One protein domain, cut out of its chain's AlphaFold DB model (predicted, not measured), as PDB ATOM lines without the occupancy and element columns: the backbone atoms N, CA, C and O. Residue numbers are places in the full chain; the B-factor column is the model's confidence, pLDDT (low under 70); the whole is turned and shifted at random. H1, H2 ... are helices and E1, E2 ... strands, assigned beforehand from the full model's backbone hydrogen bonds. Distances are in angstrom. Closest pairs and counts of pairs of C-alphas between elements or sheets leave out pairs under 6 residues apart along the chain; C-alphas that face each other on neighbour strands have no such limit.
ATOM      1  N   LYS A   3     -34.300  48.035  -8.607       90.56
ATOM      2  CA  LYS A   3     -34.594  47.722 -10.013       90.56
ATOM      3  C   LYS A   3     -35.488  46.489 -10.110       90.56
ATOM      4  O   LYS A   3     -35.144  45.432  -9.584       90.56
ATOM      5  N   GLU A   4     -36.626  46.652 -10.784       92.81
ATOM      6  CA  GLU A   4     -37.599  45.590 -11.054       92.81
ATOM      7  C   GLU A   4     -37.327  44.925 -12.404       92.81
ATOM      8  O   GLU A   4     -37.210  45.599 -13.427       92.81
ATOM      9  N   TYR A   5     -37.333  43.597 -12.418       91.75
ATOM     10  CA  TYR A   5     -37.290  42.775 -13.616       91.75
ATOM     11  C   TYR A   5     -38.628  42.053 -13.787       91.75
ATOM     12  O   TYR A   5     -38.910  41.051 -13.123       91.75
ATOM     13  N   LYS A   6     -39.474  42.601 -14.669       90.38
ATOM     14  CA  LYS A   6     -40.839  42.118 -14.923       90.38
ATOM     15  C   LYS A   6     -40.832  40.936 -15.899       90.38
ATOM     16  O   LYS A   6     -40.476  41.086 -17.065       90.38
ATOM     17  N   GLY A   7     -41.307  39.778 -15.442       84.44
ATOM     18  CA  GLY A   7     -41.481  38.586 -16.279       84.44
ATOM     19  C   GLY A   7     -40.205  37.763 -16.497       84.44
ATOM     20  O   GLY A   7     -39.130  38.084 -15.996       84.44
ATOM     21  N   ARG A   8     -40.341  36.654 -17.237       80.75
ATOM     22  CA  ARG A   8     -39.304  35.610 -17.346       80.75
ATOM     23  C   ARG A   8     -38.034  36.071 -18.062       80.75
ATOM     24  O   ARG A   8     -36.943  35.730 -17.627       80.75
ATOM     25  N   GLU A   9     -38.173  36.828 -19.147       83.75
ATOM     26  CA  GLU A   9     -37.026  37.313 -19.927       83.75
ATOM     27  C   GLU A   9     -36.198  38.321 -19.127       83.75
ATOM     28  O   GLU A   9     -34.981  38.194 -19.035       83.75
ATOM     29  N   ALA A  10     -36.862  39.265 -18.455       87.44
ATOM     30  CA  ALA A  10     -36.191  40.211 -17.573       87.44
ATOM     31  C   ALA A  10     -35.554  39.505 -16.362       87.44
ATOM     32  O   ALA A  10     -34.467  39.885 -15.939       87.44
ATOM     33  N   ALA A  11     -36.186  38.458 -15.820       86.25
ATOM     34  CA  ALA A  11     -35.617  37.693 -14.710       86.25
ATOM     35  C   ALA A  11     -34.253  37.072 -15.063       86.25
ATOM     36  O   ALA A  11     -33.357  37.093 -14.225       86.25
ATOM     37  N   ALA A  12     -34.056  36.616 -16.307       90.00
ATOM     38  CA  ALA A  12     -32.760  36.108 -16.758       90.00
ATOM     39  C   ALA A  12     -31.656  37.181 -16.690       90.00
ATOM     40  O   ALA A  12     -30.535  36.878 -16.292       90.00
ATOM     41  N   LEU A  13     -31.975  38.444 -17.003       93.12
ATOM     42  CA  LEU A  13     -31.027  39.557 -16.863       93.12
ATOM     43  C   LEU A  13     -30.675  39.823 -15.395       93.12
ATOM     44  O   LEU A  13     -29.517  40.087 -15.087       93.12
ATOM     45  N   ALA A  14     -31.642  39.725 -14.478       91.00
ATOM     46  CA  ALA A  14     -31.345  39.851 -13.053       91.00
ATOM     47  C   ALA A  14     -30.493  38.689 -12.529       91.00
ATOM     48  O   ALA A  14     -29.586  38.924 -11.739       91.00
ATOM     49  N   GLU A  15     -30.743  37.453 -12.963       90.94
ATOM     50  CA  GLU A  15     -29.893  36.313 -12.600       90.94
ATOM     51  C   GLU A  15     -28.456  36.502 -13.102       90.94
ATOM     52  O   GLU A  15     -27.507  36.257 -12.354       90.94
ATOM     53  N   THR A  16     -28.289  36.981 -14.339       95.25
ATOM     54  CA  THR A  16     -26.980  37.350 -14.895       95.25
ATOM     55  C   THR A  16     -26.312  38.447 -14.065       95.25
ATOM     56  O   THR A  16     -25.156  38.292 -13.675       95.25
ATOM     57  N   GLU A  17     -27.042  39.512 -13.719       94.88
ATOM     58  CA  GLU A  17     -26.522  40.601 -12.886       94.88
ATOM     59  C   GLU A  17     -26.075  40.099 -11.505       94.88
ATOM     60  O   GLU A  17     -24.963  40.399 -11.076       94.88
ATOM     61  N   VAL A  18     -26.887  39.279 -10.828       92.75
ATOM     62  CA  VAL A  18     -26.540  38.700  -9.518       92.75
ATOM     63  C   VAL A  18     -25.265  37.855  -9.612       92.75
ATOM     64  O   VAL A  18     -24.352  38.046  -8.811       92.75
ATOM     65  N   ARG A  19     -25.141  36.989 -10.627       93.88
ATOM     66  CA  ARG A  19     -23.938  36.157 -10.844       93.88
ATOM     67  C   ARG A  19     -22.684  36.965 -11.166       93.88
ATOM     68  O   ARG A  19     -21.572  36.514 -10.873       93.88
ATOM     69  N   ALA A  20     -22.830  38.119 -11.810       96.56
ATOM     70  CA  ALA A  20     -21.719  39.044 -11.978       96.56
ATOM     71  C   ALA A  20     -21.307  39.628 -10.630       96.56
ATOM     72  O   ALA A  20     -20.128  39.583 -10.290       96.56
ATOM     73  N   TYR A  21     -22.262  40.090  -9.822       94.25
ATOM     74  CA  TYR A  21     -21.969  40.649  -8.504       94.25
ATOM     75  C   TYR A  21     -21.342  39.650  -7.526       94.25
ATOM     76  O   TYR A  21     -20.462  40.046  -6.769       94.25
ATOM     77  N   GLU A  22     -21.694  38.365  -7.593       91.50
ATOM     78  CA  GLU A  22     -21.011  37.302  -6.833       91.50
ATOM     79  C   GLU A  22     -19.501  37.251  -7.125       91.50
ATOM     80  O   GLU A  22     -18.704  37.017  -6.220       91.50
ATOM     81  N   ARG A  23     -19.091  37.506  -8.376       94.69
ATOM     82  CA  ARG A  23     -17.670  37.610  -8.754       94.69
ATOM     83  C   ARG A  23     -17.086  38.964  -8.389       94.69
ATOM     84  O   ARG A  23     -15.978  39.036  -7.875       94.69
ATOM     85  N   LEU A  24     -17.821  40.041  -8.655       94.19
ATOM     86  CA  LEU A  24     -17.350  41.405  -8.427       94.19
ATOM     87  C   LEU A  24     -17.110  41.712  -6.945       94.19
ATOM     88  O   LEU A  24     -16.292  42.575  -6.635       94.19
ATOM     89  N   LEU A  25     -17.829  41.032  -6.051       91.31
ATOM     90  CA  LEU A  25     -17.802  41.244  -4.605       91.31
ATOM     91  C   LEU A  25     -17.223  40.040  -3.844       91.31
ATOM     92  O   LEU A  25     -17.381  39.968  -2.631       91.31
ATOM     93  N   PHE A  26     -16.555  39.099  -4.527       88.88
ATOM     94  CA  PHE A  26     -16.070  37.859  -3.897       88.88
ATOM     95  C   PHE A  26     -15.105  38.110  -2.722       88.88
ATOM     96  O   PHE A  26     -15.020  37.286  -1.814       88.88
ATOM     97  N   ASP A  27     -14.366  39.226  -2.766       86.31
ATOM     98  CA  ASP A  27     -13.400  39.671  -1.759       86.31
ATOM     99  C   ASP A  27     -13.872  40.909  -0.969       86.31
ATOM    100  O   ASP A  27     -13.081  41.533  -0.256       86.31
ATOM    101  N   ASP A  28     -15.143  41.302  -1.113       82.38
ATOM    102  CA  ASP A  28     -15.732  42.446  -0.412       82.38
ATOM    103  C   ASP A  28     -16.467  41.967   0.848       82.38
ATOM    104  O   ASP A  28     -17.673  41.727   0.850       82.38
ATOM    105  N   ASP A  29     -15.722  41.834   1.948       67.69
ATOM    106  CA  ASP A  29     -16.296  41.552   3.267       67.69
ATOM    107  C   ASP A  29     -17.028  42.793   3.804       67.69
ATOM    108  O   ASP A  29     -16.425  43.715   4.372       67.69
ATOM    109  N   VAL A  30     -18.352  42.823   3.643       65.12
ATOM    110  CA  VAL A  30     -19.209  43.849   4.246       65.12
ATOM    111  C   VAL A  30     -19.525  43.453   5.686       65.12
ATOM    112  O   VAL A  30     -20.188  42.451   5.948       65.12
ATOM    113  N   GLU A  31     -19.062  44.253   6.642       56.84
ATOM    114  CA  GLU A  31     -19.390  44.051   8.052       56.84
ATOM    115  C   GLU A  31     -20.761  44.676   8.330       56.84
ATOM    116  O   GLU A  31     -20.959  45.885   8.190       56.84
ATOM    117  N   ILE A  32     -21.736  43.830   8.665       58.25
ATOM    118  CA  ILE A  32     -23.065  44.279   9.081       58.25
ATOM    119  C   ILE A  32     -22.993  44.576  10.578       58.25
ATOM    120  O   ILE A  32     -23.113  43.670  11.401       58.25
ATOM    121  N   ASP A  33     -22.805  45.849  10.926       57.78
ATOM    122  CA  ASP A  33     -22.870  46.307  12.312       57.78
ATOM    123  C   ASP A  33     -24.321  46.663  12.660       57.78
ATOM    124  O   ASP A  33     -24.813  47.765  12.391       57.78
ATOM    125  N   VAL A  34     -25.042  45.677  13.195       61.09
ATOM    126  CA  VAL A  34     -26.392  45.844  13.741       61.09
ATOM    127  C   VAL A  34     -26.497  45.177  15.108       61.09
ATOM    128  O   VAL A  34     -25.955  44.097  15.343       61.09
ATOM    129  N   ASP A  35     -27.227  45.811  16.026       68.38
ATOM    130  CA  ASP A  35     -27.568  45.220  17.314       68.38
ATOM    131  C   ASP A  35     -28.488  43.993  17.145       68.38
ATOM    132  O   ASP A  35     -29.003  43.687  16.067       68.38
ATOM    133  N   ARG A  36     -28.768  43.298  18.253       68.38
ATOM    134  CA  ARG A  36     -29.670  42.128  18.285       68.38
ATOM    135  C   ARG A  36     -31.114  42.398  17.818       68.38
ATOM    136  O   ARG A  36     -31.906  41.464  17.744       68.38
ATOM    137  N   TYR A  37     -31.477  43.657  17.586       64.44
ATOM    138  CA  TYR A  37     -32.776  44.104  17.088       64.44
ATOM    139  C   TYR A  37     -32.691  44.646  15.650       64.44
ATOM    140  O   TYR A  37     -33.664  45.220  15.166       64.44
ATOM    141  N   GLY A  38     -31.548  44.486  14.973       58.22
ATOM    142  CA  GLY A  38     -31.322  44.980  13.615       58.22
ATOM    143  C   GLY A  38     -31.057  46.486  13.534       58.22
ATOM    144  O   GLY A  38     -31.187  47.063  12.458       58.22
ATOM    145  N   ARG A  39     -30.717  47.148  14.648       53.38
ATOM    146  CA  ARG A  39     -30.436  48.588  14.695       53.38
ATOM    147  C   ARG A  39     -28.934  48.815  14.769       53.38
ATOM    148  O   ARG A  39     -28.284  48.386  15.713       53.38
ATOM    149  N   GLY A  40     -28.393  49.533  13.806       60.06
ATOM    150  CA  GLY A  40     -26.994  49.937  13.767       60.06
ATOM    151  C   GLY A  40     -26.761  50.833  12.556       60.06
ATOM    152  O   GLY A  40     -27.725  51.114  11.834       60.06
ATOM    153  N   PRO A  41     -25.528  51.304  12.319       53.69
ATOM    154  CA  PRO A  41     -25.204  52.080  11.120       53.69
ATOM    155  C   PRO A  41     -25.503  51.321   9.812       53.69
ATOM    156  O   PRO A  41     -25.586  51.947   8.758       53.69
ATOM    157  N   GLY A  42     -25.739  50.003   9.878       57.66
ATOM    158  CA  GLY A  42     -26.085  49.160   8.738       57.66
ATOM    159  C   GLY A  42     -24.837  48.571   8.086       57.66
ATOM    160  O   GLY A  42     -23.803  48.419   8.731       57.66
ATOM    161  N   MET A  43     -24.934  48.218   6.803       57.84
ATOM    162  CA  MET A  43     -23.769  47.830   6.005       57.84
ATOM    163  C   MET A  43     -22.848  49.042   5.856       57.84
ATOM    164  O   MET A  43     -23.164  49.950   5.088       57.84
ATOM    165  N   LEU A  44     -21.724  49.070   6.571       52.62
ATOM    166  CA  LEU A  44     -20.645  50.005   6.266       52.62
ATOM    167  C   LEU A  44     -19.733  49.337   5.232       52.62
ATOM    168  O   LEU A  44     -19.025  48.383   5.570       52.62
ATOM    169  N   PRO A  45     -19.733  49.790   3.967       58.75
ATOM    170  CA  PRO A  45     -18.786  49.268   3.002       58.75
ATOM    171  C   PRO A  45     -17.364  49.656   3.420       58.75
ATOM    172  O   PRO A  45     -17.050  50.834   3.576       58.75
ATOM    173  N   LYS A  46     -16.479  48.665   3.577       62.41
ATOM    174  CA  LYS A  46     -15.083  48.897   3.992       62.41
ATOM    175  C   LYS A  46     -14.218  49.525   2.895       62.41
ATOM    176  O   LYS A  46     -13.155  50.062   3.190       62.41
ATOM    177  N   ARG A  47     -14.641  49.434   1.627       78.44
ATOM    178  CA  ARG A  47     -13.844  49.825   0.449       78.44
ATOM    179  C   ARG A  47     -14.639  50.758  -0.470       78.44
ATOM    180  O   ARG A  47     -15.823  50.527  -0.708       78.44
ATOM    181  N   ASN A  48     -14.011  51.783  -1.040       85.00
ATOM    182  CA  ASN A  48     -14.615  52.510  -2.160       85.00
ATOM    183  C   ASN A  48     -14.405  51.682  -3.438       85.00
ATOM    184  O   ASN A  48     -13.282  51.594  -3.925       85.00
ATOM    185  N   LEU A  49     -15.455  51.019  -3.935       91.62
ATOM    186  CA  LEU A  49     -15.373  50.211  -5.157       91.62
ATOM    187  C   LEU A  49     -15.759  51.041  -6.388       91.62
ATOM    188  O   LEU A  49     -16.685  51.852  -6.292       91.62
ATOM    189  N   PRO A  50     -15.152  50.799  -7.562       94.62
ATOM    190  CA  PRO A  50     -15.500  51.483  -8.811       94.62
ATOM    191  C   PRO A  50     -16.771  50.900  -9.473       94.62
ATOM    192  O   PRO A  50     -17.010  51.031 -10.667       94.62
ATOM    193  N   ILE A  51     -17.622  50.247  -8.683       94.69
ATOM    194  CA  ILE A  51     -18.941  49.741  -9.068       94.69
ATOM    195  C   ILE A  51     -19.956  50.138  -7.994       94.69
ATOM    196  O   ILE A  51     -19.587  50.329  -6.830       94.69
ATOM    197  N   ALA A  52     -21.242  50.239  -8.341       91.88
ATOM    198  CA  ALA A  52     -22.279  50.313  -7.311       91.88
ATOM    199  C   ALA A  52     -22.560  48.903  -6.788       91.88
ATOM    200  O   ALA A  52     -22.899  48.016  -7.572       91.88
ATOM    201  N   ARG A  53     -22.423  48.688  -5.478       89.50
ATOM    202  CA  ARG A  53     -22.615  47.367  -4.865       89.50
ATOM    203  C   ARG A  53     -24.039  46.864  -5.024       89.50
ATOM    204  O   ARG A  53     -24.981  47.630  -4.828       89.50
ATOM    205  N   LEU A  54     -24.185  45.565  -5.260       88.75
ATOM    206  CA  LEU A  54     -25.434  44.855  -5.020       88.75
ATOM    207  C   LEU A  54     -25.553  44.557  -3.519       88.75
ATOM    208  O   LEU A  54     -24.716  43.881  -2.937       88.75
ATOM    209  N   VAL A  55     -26.601  45.091  -2.907       86.56
ATOM    210  CA  VAL A  55     -26.922  44.997  -1.475       86.56
ATOM    211  C   VAL A  55     -27.885  43.838  -1.204       86.56
ATOM    212  O   VAL A  55     -27.919  43.287  -0.108       86.56
ATOM    213  N   GLY A  56     -28.682  43.452  -2.201       85.19
ATOM    214  CA  GLY A  56     -29.575  42.307  -2.099       85.19
ATOM    215  C   GLY A  56     -30.349  42.047  -3.381       85.19
ATOM    216  O   GLY A  56     -30.395  42.881  -4.285       85.19
ATOM    217  N   TYR A  57     -30.986  40.884  -3.445       89.88
ATOM    218  CA  TYR A  57     -31.908  40.509  -4.508       89.88
ATOM    219  C   TYR A  57     -33.027  39.643  -3.922       89.88
ATOM    220  O   TYR A  57     -32.804  38.888  -2.976       89.88
ATOM    221  N   PHE A  58     -34.248  39.781  -4.433       89.44
ATOM    222  CA  PHE A  58     -35.401  39.031  -3.929       89.44
ATOM    223  C   PHE A  58     -36.509  38.931  -4.974       89.44
ATOM    224  O   PHE A  58     -36.598  39.748  -5.887       89.44
ATOM    225  N   ALA A  59     -37.385  37.941  -4.824       89.75
ATOM    226  CA  ALA A  59     -38.598  37.817  -5.622       89.75
ATOM    227  C   ALA A  59     -39.805  38.342  -4.829       89.75
ATOM    228  O   ALA A  59     -39.985  37.990  -3.662       89.75
ATOM    229  N   SER A  60     -40.649  39.167  -5.449       88.75
ATOM    230  CA  SER A  60     -41.920  39.618  -4.861       88.75
ATOM    231  C   SER A  60     -42.953  39.908  -5.946       88.75
ATOM    232  O   SER A  60     -42.641  39.842  -7.131       88.75
ATOM    233  N   LYS A  61     -44.184  40.263  -5.560       88.50
ATOM    234  CA  LYS A  61     -45.145  40.843  -6.511       88.50
ATOM    235  C   LYS A  61     -44.560  42.102  -7.158       88.50
ATOM    236  O   LYS A  61     -43.820  42.836  -6.494       88.50
ATOM    237  N   GLY A  62     -44.871  42.306  -8.434       86.12
ATOM    238  CA  GLY A  62     -44.479  43.500  -9.174       86.12
ATOM    239  C   GLY A  62     -45.248  44.746  -8.733       86.12
ATOM    240  O   GLY A  62     -46.314  44.638  -8.127       86.12
ATOM    241  N   VAL A  63     -44.736  45.939  -9.055       86.12
ATOM    242  CA  VAL A  63     -45.392  47.211  -8.666       86.12
ATOM    243  C   VAL A  63     -46.763  47.383  -9.329       86.12
ATOM    244  O   VAL A  63     -47.685  47.883  -8.695       86.12
ATOM    245  N   ASP A  64     -46.920  46.880 -10.556       85.88
ATOM    246  CA  ASP A  64     -48.162  46.986 -11.343       85.88
ATOM    247  C   ASP A  64     -48.705  45.613 -11.772       85.88
ATOM    248  O   ASP A  64     -49.391  45.491 -12.787       85.88
ATOM    249  N   SER A  65     -48.321  44.541 -11.074       77.50
ATOM    250  CA  SER A  65     -48.669  43.180 -11.478       77.50
ATOM    251  C   SER A  65     -48.769  42.232 -10.292       77.50
ATOM    252  O   SER A  65     -47.929  42.225  -9.399       77.50
ATOM    253  N   GLU A  66     -49.769  41.354 -10.343       79.12
ATOM    254  CA  GLU A  66     -49.870  40.198  -9.446       79.12
ATOM    255  C   GLU A  66     -48.822  39.117  -9.771       79.12
ATOM    256  O   GLU A  66     -48.603  38.203  -8.974       79.12
ATOM    257  N   ALA A  67     -48.156  39.211 -10.929       83.62
ATOM    258  CA  ALA A  67     -47.054  38.327 -11.280       83.62
ATOM    259  C   ALA A  67     -45.823  38.595 -10.402       83.62
ATOM    260  O   ALA A  67     -45.564  39.715  -9.957       83.62
ATOM    261  N   THR A  68     -45.043  37.541 -10.173       86.56
ATOM    262  CA  THR A  68     -43.762  37.641  -9.471       86.56
ATOM    263  C   THR A  68     -42.729  38.331 -10.366       86.56
ATOM    264  O   THR A  68     -42.508  37.907 -11.500       86.56
ATOM    265  N   SER A  69     -42.084  39.361  -9.825       90.38
ATOM    266  CA  SER A  69     -40.923  40.049 -10.389       90.38
ATOM    267  C   SER A  69     -39.673  39.714  -9.575       90.38
ATOM    268  O   SER A  69     -39.753  39.436  -8.372       90.38
ATOM    269  N   LEU A  70     -38.514  39.764 -10.230       90.81
ATOM    270  CA  LEU A  70     -37.216  39.694  -9.563       90.81
ATOM    271  C   LEU A  70     -36.701  41.115  -9.327       90.81
ATOM    272  O   LEU A  70     -36.833  41.988 -10.184       90.81
ATOM    273  N   TRP A  71     -36.132  41.353  -8.155       90.75
ATOM    274  CA  TRP A  71     -35.683  42.663  -7.715       90.75
ATOM    275  C   TRP A  71     -34.207  42.617  -7.389       90.75
ATOM    276  O   TRP A  71     -33.748  41.684  -6.732       90.75
ATOM    277  N   THR A  72     -33.484  43.652  -7.797       90.75
ATOM    278  CA  THR A  72     -32.111  43.897  -7.347       90.75
ATOM    279  C   THR A  72     -32.059  45.217  -6.589       90.75
ATOM    280  O   THR A  72     -32.714  46.202  -6.949       90.75
ATOM    281  N   VAL A  73     -31.306  45.218  -5.493       90.06
ATOM    282  CA  VAL A  73     -31.098  46.363  -4.611       90.06
ATOM    283  C   VAL A  73     -29.631  46.726  -4.690       90.06
ATOM    284  O   VAL A  73     -28.782  45.942  -4.286       90.06
ATOM    285  N   GLN A  74     -29.329  47.915  -5.188       87.94
ATOM    286  CA  GLN A  74     -27.973  48.447  -5.251       87.94
ATOM    287  C   GLN A  74     -27.770  49.566  -4.234       87.94
ATOM    288  O   GLN A  74     -28.723  50.248  -3.839       87.94
ATOM    289  N   GLU A  75     -26.522  49.798  -3.847       85.19
ATOM    290  CA  GLU A  75     -26.121  50.948  -3.042       85.19
ATOM    291  C   GLU A  75     -26.560  52.255  -3.724       85.19
ATOM    292  O   GLU A  75     -26.650  52.358  -4.952       85.19
TER     293      GLU A  75
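Overview. This is residues 3 to 75 of the 289 residues of the protein "Hypothetical protein" of Ostreococcus mediterraneus (UniProt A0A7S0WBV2). A small antiparallel sheet of three strands, E1, E5 and E4, has one long helix, H1, along one of its faces, and the hairpin E2 and E3 makes a thin arm beyond the end of H1. Sheet and helix form the body, and the hairpin turns away from it, giving the whole the outline of an L. The printed part has 73 residues, with one named helix and five named strands in the order E1 H1 E2 E3 E4 E5; the larger sheet has the order E1 - E5 - E4, and the class is mixed, helices and strands. The whole is loose, with a radius of gyration of the C-alphas of 14.4 A, and flat, with spans of 35 by 29 by 15 A.

Along the chain. Begin with E5, residues 65 to 74, the longest strand, which runs 22.2 A to C-alpha 74 at (-27.973, 48.447, -5.251). Its neighbours are E4, residues 54 to 62, 19.5 A long, and E1, residues 3 to 5, 6.7 A long. Find C-alpha 3 at (-34.594, 47.722, -10.013), where E1 begins. H1, residues 7 to 24, runs 25.5 A from C-alpha 7 at (-41.481, 38.586, -16.279). Farther along are E2, residues 31 to 33, 5.9 A, and E3, residues 42 to 44, 6.0 A.

Arrangement. Look first at E5, the inner strand, with E1 and E4 as edge strands. E4 and E5 are a hairpin, antiparallel at 170 degrees, with N 71 and O 58 within hydrogen-bond range at 2.8 A. E4 bends by 68 degrees at residue 59, and E5 bends by 75 degrees at residue 68. E1 and E5 are antiparallel at 138 degrees, with N 5 and O 70 within hydrogen-bond range at 2.8 A. H1 is on this sheet at a height over the sheet of 9.2 A, two layers with the helix on one face. It lies over E5 and E4 and runs along the strands, at 12 degrees to E4 on the local plane. The closest C-alphas of H1 and E5 are those of Ala 11 and Leu 70, 5.7 A apart. In H1, 12 of 14 O i to N i+4 pairs are within hydrogen-bond range. Turn then to the hairpin E2 and E3, antiparallel at 140 degrees, where N 42 and O 33 are within hydrogen-bond range at 3.5 A. E2 is apart from E4, and E3 is apart from H1.

Size, cuts and confidence. The two C-alphas farthest apart are those of Glu 9 and Asp 35, 39.2 A. The printed part has no cut and no long link; the links E1 to H1 and E4 to E5 are tight. The mean pLDDT of the printed part is 81.9, and the 18 residues from 29 to 46 are under 70.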